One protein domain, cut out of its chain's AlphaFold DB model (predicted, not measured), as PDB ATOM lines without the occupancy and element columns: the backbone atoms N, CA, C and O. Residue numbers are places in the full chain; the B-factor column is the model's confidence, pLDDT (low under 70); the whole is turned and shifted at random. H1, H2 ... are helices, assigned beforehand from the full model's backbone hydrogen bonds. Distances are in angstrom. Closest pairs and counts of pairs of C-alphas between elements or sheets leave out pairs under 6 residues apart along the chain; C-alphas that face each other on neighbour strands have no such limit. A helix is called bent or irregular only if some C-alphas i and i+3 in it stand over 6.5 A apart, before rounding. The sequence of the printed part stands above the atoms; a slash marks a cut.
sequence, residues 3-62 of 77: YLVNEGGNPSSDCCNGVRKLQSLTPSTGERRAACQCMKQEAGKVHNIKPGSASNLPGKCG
ATOM      1  N   TYR A   3      59.786  34.091 100.587       87.56
ATOM      2  CA  TYR A   3      60.392  32.757 100.635       87.56
ATOM      3  C   TYR A   3      60.204  31.922  99.353       87.56
ATOM      4  O   TYR A   3      61.100  31.182  98.966       87.56
ATOM      5  N   LEU A   4      59.049  32.027  98.685       85.88
ATOM      6  CA  LEU A   4      58.760  31.214  97.497       85.88
ATOM      7  C   LEU A   4      59.448  31.728  96.229       85.88
ATOM      8  O   LEU A   4      59.600  30.957  95.290       85.88
ATOM      9  N   VAL A   5      59.848  33.001  96.197       87.50
ATOM     10  CA  VAL A   5      60.463  33.644  95.021       87.50
ATOM     11  C   VAL A   5      61.956  33.920  95.204       87.50
ATOM     12  O   VAL A   5      62.679  34.071  94.222       87.50
ATOM     13  N   ASN A   6      62.439  33.932  96.447       82.25
ATOM     14  CA  ASN A   6      63.856  34.038  96.764       82.25
ATOM     15  C   ASN A   6      64.476  32.645  96.917       82.25
ATOM     16  O   ASN A   6      63.844  31.702  97.401       82.25
ATOM     17  N   GLU A   7      65.743  32.518  96.531       68.50
ATOM     18  CA  GLU A   7      66.540  31.346  96.887       68.50
ATOM     19  C   GLU A   7      67.076  31.506  98.311       68.50
ATOM     20  O   GLU A   7      67.751  32.481  98.633       68.50
ATOM     21  N   GLY A   8      66.764  30.536  99.173       70.75
ATOM     22  CA  GLY A   8      67.239  30.506 100.556       70.75
ATOM     23  C   GLY A   8      66.343  31.227 101.571       70.75
ATOM     24  O   GLY A   8      65.239  31.685 101.279       70.75
ATOM     25  N   GLY A   9      66.811  31.260 102.821       83.00
ATOM     26  CA  GLY A   9      66.068  31.799 103.964       83.00
ATOM     27  C   GLY A   9      65.092  30.809 104.610       83.00
ATOM     28  O   GLY A   9      65.069  29.610 104.309       83.00
ATOM     29  N   ASN A  10      64.295  31.327 105.545       87.44
ATOM     30  CA  ASN A  10      63.259  30.579 106.248       87.44
ATOM     31  C   ASN A  10      61.881  31.206 105.988       87.44
ATOM     32  O   ASN A  10      61.780  32.431 105.875       87.44
ATOM     33  N   PRO A  11      60.818  30.389 105.893       90.62
ATOM     34  CA  PRO A  11      59.454  30.898 105.866       90.62
ATOM     35  C   PRO A  11      59.153  31.679 107.151       90.62
ATOM     36  O   PRO A  11      59.647  31.342 108.228       90.62
ATOM     37  N   SER A  12      58.331  32.724 107.041       92.06
ATOM     38  CA  SER A  12      57.841  33.444 108.219       92.06
ATOM     39  C   SER A  12      56.915  32.561 109.060       92.06
ATOM     40  O   SER A  12      56.349  31.579 108.565       92.06
ATOM     41  N   SER A  13      56.699  32.951 110.319       92.25
ATOM     42  CA  SER A  13      55.701  32.328 111.197       92.25
ATOM     43  C   SER A  13      54.328  32.251 110.531       92.25
ATOM     44  O   SER A  13      53.706  31.190 110.525       92.25
ATOM     45  N   ASP A  14      53.894  33.341 109.899       92.19
ATOM     46  CA  ASP A  14      52.591  33.431 109.235       92.19
ATOM     47  C   ASP A  14      52.500  32.512 108.022       92.19
ATOM     48  O   ASP A  14      51.473  31.871 107.800       92.19
ATOM     49  N   CYS A  15      53.596  32.384 107.269       90.88
ATOM     50  CA  CYS A  15      53.676  31.436 106.168       90.88
ATOM     51  C   CYS A  15      53.474  30.007 106.687       90.88
ATOM     52  O   CYS A  15      52.598  29.297 106.196       90.88
ATOM     53  N   CYS A  16      54.198  29.612 107.736       92.69
ATOM     54  CA  CYS A  16      54.039  28.286 108.326       92.69
ATOM     55  C   CYS A  16      52.674  28.064 108.983       92.69
ATOM     56  O   CYS A  16      52.154  26.949 108.937       92.69
ATOM     57  N   ASN A  17      52.060  29.099 109.555       93.50
ATOM     58  CA  ASN A  17      50.694  29.025 110.072       93.50
ATOM     59  C   ASN A  17      49.685  28.773 108.947       93.50
ATOM     60  O   ASN A  17      48.794  27.942 109.109       93.50
ATOM     61  N   GLY A  18      49.862  29.411 107.787       90.00
ATOM     62  CA  GLY A  18      49.071  29.127 106.589       90.00
ATOM     63  C   GLY A  18      49.208  27.675 106.129       90.00
ATOM     64  O   GLY A  18      48.203  27.013 105.879       90.00
ATOM     65  N   VAL A  19      50.435  27.144 106.097       89.94
ATOM     66  CA  VAL A  19      50.698  25.743 105.718       89.94
ATOM     67  C   VAL A  19      50.071  24.760 106.721       89.94
ATOM     68  O   VAL A  19      49.415  23.804 106.313       89.94
ATOM     69  N   ARG A  20      50.193  25.016 108.032       90.81
ATOM     70  CA  ARG A  20      49.512  24.235 109.085       90.81
ATOM     71  C   ARG A  20      47.995  24.258 108.925       90.81
ATOM     72  O   ARG A  20      47.339  23.224 109.026       90.81
ATOM     73  N   LYS A  21      47.426  25.431 108.646       90.69
ATOM     74  CA  LYS A  21      45.986  25.572 108.424       90.69
ATOM     75  C   LYS A  21      45.542  24.776 107.198       90.69
ATOM     76  O   LYS A  21      44.541  24.075 107.273       90.69
ATOM     77  N   LEU A  22      46.310  24.809 106.111       87.88
ATOM     78  CA  LEU A  22      46.024  24.010 104.920       87.88
ATOM     79  C   LEU A  22      45.977  22.506 105.229       87.88
ATOM     80  O   LEU A  22      45.072  21.819 104.764       87.88
ATOM     81  N   GLN A  23      46.892  22.007 106.064       86.25
ATOM     82  CA  GLN A  23      46.867  20.617 106.530       86.25
ATOM     83  C   GLN A  23      45.554  20.288 107.264       86.25
ATOM     84  O   GLN A  23      44.938  19.265 106.984       86.25
ATOM     85  N   SER A  24      45.086  21.171 108.153       88.25
ATOM     86  CA  SER A  24      43.818  20.969 108.879       88.25
ATOM     87  C   SER A  24      42.570  21.039 107.991       88.25
ATOM     88  O   SER A  24      41.550  20.447 108.324       88.25
ATOM     89  N   LEU A  25      42.657  21.739 106.855       86.88
ATOM     90  CA  LEU A  25      41.570  21.906 105.884       86.88
ATOM     91  C   LEU A  25      41.542  20.808 104.811       86.88
ATOM     92  O   LEU A  25      40.711  20.862 103.912       86.88
ATOM     93  N   THR A  26      42.463  19.842 104.863       88.19
ATOM     94  CA  THR A  26      42.583  18.782 103.850       88.19
ATOM     95  C   THR A  26      42.548  17.353 104.429       88.19
ATOM     96  O   THR A  26      43.395  16.520 104.067       88.19
ATOM     97  N   PRO A  27      41.591  17.015 105.327       87.88
ATOM     98  CA  PRO A  27      41.533  15.686 105.932       87.88
ATOM     99  C   PRO A  27      41.250  14.571 104.912       87.88
ATOM    100  O   PRO A  27      41.851  13.500 105.011       87.88
ATOM    101  N   SER A  28      40.413  14.822 103.902       89.44
ATOM    102  CA  SER A  28      40.029  13.846 102.874       89.44
ATOM    103  C   SER A  28      40.757  14.037 101.537       89.44
ATOM    104  O   SER A  28      41.292  15.103 101.226       89.44
ATOM    105  N   THR A  29      40.729  13.007 100.686       87.19
ATOM    106  CA  THR A  29      41.264  13.082  99.316       87.19
ATOM    107  C   THR A  29      40.573  14.167  98.487       87.19
ATOM    108  O   THR A  29      41.246  14.888  97.758       87.19
ATOM    109  N   GLY A  30      39.252  14.331  98.615       88.56
ATOM    110  CA  GLY A  30      38.509  15.363  97.881       88.56
ATOM    111  C   GLY A  30      38.994  16.776  98.209       88.56
ATOM    112  O   GLY A  30      39.254  17.570  97.306       88.56
ATOM    113  N   GLU A  31      39.213  17.065  99.492       89.00
ATOM    114  CA  GLU A  31      39.717  18.371  99.935       89.00
ATOM    115  C   GLU A  31      41.178  18.585  99.536       89.00
ATOM    116  O   GLU A  31      41.540  19.682  99.117       89.00
ATOM    117  N   ARG A  32      42.016  17.540  99.585       88.31
ATOM    118  CA  ARG A  32      43.403  17.607  99.087       88.31
ATOM    119  C   ARG A  32      43.454  17.973  97.609       88.31
ATOM    120  O   ARG A  32      44.261  18.816  97.225       88.31
ATOM    121  N   ARG A  33      42.573  17.388  96.790       88.62
ATOM    122  CA  ARG A  33      42.469  17.713  95.359       88.62
ATOM    123  C   ARG A  33      42.007  19.150  95.139       88.62
ATOM    124  O   ARG A  33      42.627  19.865  94.355       88.62
ATOM    125  N   ALA A  34      40.980  19.596  95.864       89.44
ATOM    126  CA  ALA A  34      40.494  20.974  95.785       89.44
ATOM    127  C   ALA A  34      41.580  21.989  96.186       89.44
ATOM    128  O   ALA A  34      41.833  22.959  95.469       89.44
ATOM    129  N   ALA A  35      42.287  21.727  97.288       88.81
ATOM    130  CA  ALA A  35      43.422  22.527  97.729       88.81
ATOM    131  C   ALA A  35      44.541  22.544  96.681       88.81
ATOM    132  O   ALA A  35      45.027  23.615  96.332       88.81
ATOM    133  N   CYS A  36      44.906  21.385  96.129       88.38
ATOM    134  CA  CYS A  36      45.909  21.284  95.074       88.38
ATOM    135  C   CYS A  36      45.550  22.148  93.857       88.38
ATOM    136  O   CYS A  36      46.377  22.926  93.381       88.38
ATOM    137  N   GLN A  37      44.305  22.066  93.374       89.12
ATOM    138  CA  GLN A  37      43.842  22.857  92.232       89.12
ATOM    139  C   GLN A  37      43.893  24.361  92.522       89.12
ATOM    140  O   GLN A  37      44.356  25.130  91.679       89.12
ATOM    141  N   CYS A  38      43.483  24.776  93.723       89.12
ATOM    142  CA  CYS A  38      43.591  26.164  94.168       89.12
ATOM    143  C   CYS A  38      45.055  26.631  94.173       89.12
ATOM    144  O   CYS A  38      45.389  27.647  93.566       89.12
ATOM    145  N   MET A  39      45.953  25.848  94.776       85.88
ATOM    146  CA  MET A  39      47.378  26.169  94.820       85.88
ATOM    147  C   MET A  39      47.999  26.247  93.429       85.88
ATOM    148  O   MET A  39      48.802  27.140  93.186       85.88
ATOM    149  N   LYS A  40      47.616  25.358  92.508       84.31
ATOM    150  CA  LYS A  40      48.079  25.374  91.116       84.31
ATOM    151  C   LYS A  40      47.692  26.669  90.403       84.31
ATOM    152  O   LYS A  40      48.534  27.278  89.748       84.31
ATOM    153  N   GLN A  41      46.442  27.109  90.555       86.12
ATOM    154  CA  GLN A  41      45.961  28.359  89.958       86.12
ATOM    155  C   GLN A  41      46.687  29.580  90.531       86.12
ATOM    156  O   GLN A  41      47.133  30.437  89.772       86.12
ATOM    157  N   GLU A  42      46.844  29.651  91.854       85.69
ATOM    158  CA  GLU A  42      47.539  30.769  92.500       85.69
ATOM    159  C   GLU A  42      49.042  30.769  92.192       85.69
ATOM    160  O   GLU A  42      49.617  31.819  91.908       85.69
ATOM    161  N   ALA A  43      49.678  29.595  92.164       82.88
ATOM    162  CA  ALA A  43      51.080  29.455  91.789       82.88
ATOM    163  C   ALA A  43      51.332  29.908  90.344       82.88
ATOM    164  O   ALA A  43      52.346  30.545  90.082       82.88
ATOM    165  N   GLY A  44      50.390  29.658  89.428       82.19
ATOM    166  CA  GLY A  44      50.463  30.144  88.047       82.19
ATOM    167  C   GLY A  44      50.432  31.672  87.911       82.19
ATOM    168  O   GLY A  44      50.883  32.199  86.898       82.19
ATOM    169  N   LYS A  45      49.940  32.401  88.924       85.62
ATOM    170  CA  LYS A  45      49.926  33.876  88.934       85.62
ATOM    171  C   LYS A  45      51.248  34.472  89.422       85.62
ATOM    172  O   LYS A  45      51.564  35.621  89.108       85.62
ATOM    173  N   VAL A  46      52.028  33.719  90.195       83.38
ATOM    174  CA  VAL A  46      53.285  34.195  90.777       83.38
ATOM    175  C   VAL A  46      54.436  33.864  89.837       83.38
ATOM    176  O   VAL A  46      54.775  32.706  89.608       83.38
ATOM    177  N   HIS A  47      55.082  34.903  89.318       81.06
ATOM    178  CA  HIS A  47      56.285  34.730  88.512       81.06
ATOM    179  C   HIS A  47      57.469  34.343  89.411       81.06
ATOM    180  O   HIS A  47      57.601  34.842  90.528       81.06
ATOM    181  N   ASN A  48      58.354  33.482  88.902       85.50
ATOM    182  CA  ASN A  48      59.607  33.079  89.557       85.50
ATOM    183  C   ASN A  48      59.456  32.288  90.868       85.50
ATOM    184  O   ASN A  48      60.325  32.379  91.736       85.50
ATOM    185  N   ILE A  49      58.402  31.477  91.022       85.62
ATOM    186  CA  ILE A  49      58.382  30.488  92.110       85.62
ATOM    187  C   ILE A  49      59.603  29.572  91.972       85.62
ATOM    188  O   ILE A  49      59.810  28.942  90.937       85.62
ATOM    189  N   LYS A  50      60.389  29.466  93.045       86.88
ATOM    190  CA  LYS A  50      61.535  28.566  93.157       86.88
ATOM    191  C   LYS A  50      61.048  27.171  93.570       86.88
ATOM    192  O   LYS A  50      60.612  27.001  94.714       86.88
ATOM    193  N   PRO A  51      61.153  26.140  92.704       83.25
ATOM    194  CA  PRO A  51      60.631  24.800  92.998       83.25
ATOM    195  C   PRO A  51      61.256  24.164  94.245       83.25
ATOM    196  O   PRO A  51      60.580  23.451  94.991       83.25
ATOM    197  N   GLY A  52      62.536  24.458  94.502       85.12
ATOM    198  CA  GLY A  52      63.251  24.010  95.697       85.12
ATOM    199  C   GLY A  52      62.685  24.614  96.982       85.12
ATOM    200  O   GLY A  52      62.394  23.880  97.923       85.12
ATOM    201  N   SER A  53      62.456  25.931  97.018       88.19
ATOM    202  CA  SER A  53      61.827  26.598  98.169       88.19
ATOM    203  C   SER A  53      60.418  26.055  98.414       88.19
ATOM    204  O   SER A  53      60.071  25.711  99.541       88.19
ATOM    205  N   ALA A  54      59.623  25.899  97.354       86.12
ATOM    206  CA  ALA A  54      58.258  25.393  97.455       86.12
ATOM    207  C   ALA A  54      58.204  23.941  97.983       86.12
ATOM    208  O   ALA A  54      57.419  23.631  98.878       86.12
ATOM    209  N   SER A  55      59.113  23.077  97.515       85.12
ATOM    210  CA  SER A  55      59.221  21.681  97.970       85.12
ATOM    211  C   SER A  55      59.749  21.549  99.404       85.12
ATOM    212  O   SER A  55      59.337  20.646 100.124       85.12
ATOM    213  N   ASN A  56      60.631  22.454  99.837       87.81
ATOM    214  CA  ASN A  56      61.208  22.447 101.185       87.81
ATOM    215  C   ASN A  56      60.311  23.115 102.239       87.81
ATOM    216  O   ASN A  56      60.570  22.972 103.438       87.81
ATOM    217  N   LEU A  57      59.269  23.839 101.819       88.75
ATOM    218  CA  LEU A  57      58.395  24.600 102.711       88.75
ATOM    219  C   LEU A  57      57.761  23.739 103.821       88.75
ATOM    220  O   LEU A  57      57.869  24.144 104.981       88.75
ATOM    221  N   PRO A  58      57.153  22.563 103.541       88.50
ATOM    222  CA  PRO A  58      56.548  21.751 104.597       88.50
ATOM    223  C   PRO A  58      57.577  21.319 105.648       88.50
ATOM    224  O   PRO A  58      57.356  21.499 106.846       88.50
ATOM    225  N   GLY A  59      58.750  20.861 105.194       89.75
ATOM    226  CA  GLY A  59      59.854  20.462 106.069       89.75
ATOM    227  C   GLY A  59      60.357  21.608 106.945       89.75
ATOM    228  O   GLY A  59      60.489  21.443 108.155       89.75
ATOM    229  N   LYS A  60      60.554  22.806 106.376       90.88
ATOM    230  CA  LYS A  60      60.954  23.998 107.148       90.88
ATOM    231  C   LYS A  60      59.892  24.474 108.139       90.88
ATOM    232  O   LYS A  60      60.239  25.093 109.140       90.88
ATOM    233  N   CYS A  61      58.622  24.197 107.870       91.38
ATOM    234  CA  CYS A  61      57.522  24.525 108.769       91.38
ATOM    235  C   CYS A  61      57.207  23.420 109.790       91.38
ATOM    236  O   CYS A  61      56.303  23.612 110.608       91.38
ATOM    237  N   GLY A  62      57.934  22.296 109.759       91.12
ATOM    238  CA  GLY A  62      57.731  21.166 110.669       91.12
ATOM    239  C   GLY A  62      56.390  20.461 110.465       91.12
ATOM    240  O   GLY A  62      55.811  19.959 111.423       91.12
TER     241      GLY A  62
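This is residues 3 to 62 of the 77 residues of the protein "Non-specific lipid-transfer protein" of Punica granatum (UniProt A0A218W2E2). Two longer helices, H2 and H1, make an open V that is joined at its narrow end by a tight link, and the short helix H3 stands across the wide end, coming near H1 but staying clear of H2. The contacts between the helices are few; residues 3 to 12 loop round at the same end as H3 before H1 begins, and residues 37 to 42 of H2 stand free. The printed part has 60 residues with three named helices, in the order H1, H2, H3, and no named strand; the class is all helix. It is compact, with a radius of gyration of the C-alphas of 11.9 A, and the C-alphas span 32 by 25 by 16 A.

Start from the longest helix, H2, residues 29 to 45, and look from Ala 35 toward H1, residues 13 to 24. These two are close but not clearly touching: their closest C-alphas, those of Leu 22 and Ala 35, are 7.8 A apart. They run opposite ways at a steep tilt of 36 degrees, only just more than shallow. Then go to Val 19 in H1 and look toward H3, residues 51 to 60. H1 and H3 are also close but not clearly touching, the closest C-alphas being those of Val 19 and Pro 58, 7.2 A apart. Their lines are about perpendicular, at 82 degrees. H2 and H3 are apart, though they follow each other in the chain. In the backbone of H1 each O i to N i+4 pair is within hydrogen-bond range; in H2 it is 12 of 13 pairs and in H3 4 of 6. H3 is irregular: C-alphas 55 and 58 are 7.1 A apart.

Find C-alpha 29 at (41.264, 13.082, 99.316); from there H2 runs through 17 residues to C-alpha 45 at (49.926, 33.876, 88.934), 24.8 A from first to last C-alpha. Go back to C-alpha 13 at (55.701, 32.328, 111.197), where H1 begins; its 12 residues cover 16.6 A to C-alpha 24. H3 has 10 residues and covers 14.2 A, ending at C-alpha 60 at (60.954, 23.998, 107.148).

Look to Gly 9 and Gly 30 for the two C-alphas farthest apart, 32.7 A. The C-alphas of Tyr 3 and Gly 62, the first and last printed, are 15.6 A apart. The printed part has no cut. The link from H1 to H2 has 4 residues and that from H2 to H3 has 5, and both are tight. The mean pLDDT of the printed part is 87.2, and one residue, Glu 7, is under 70.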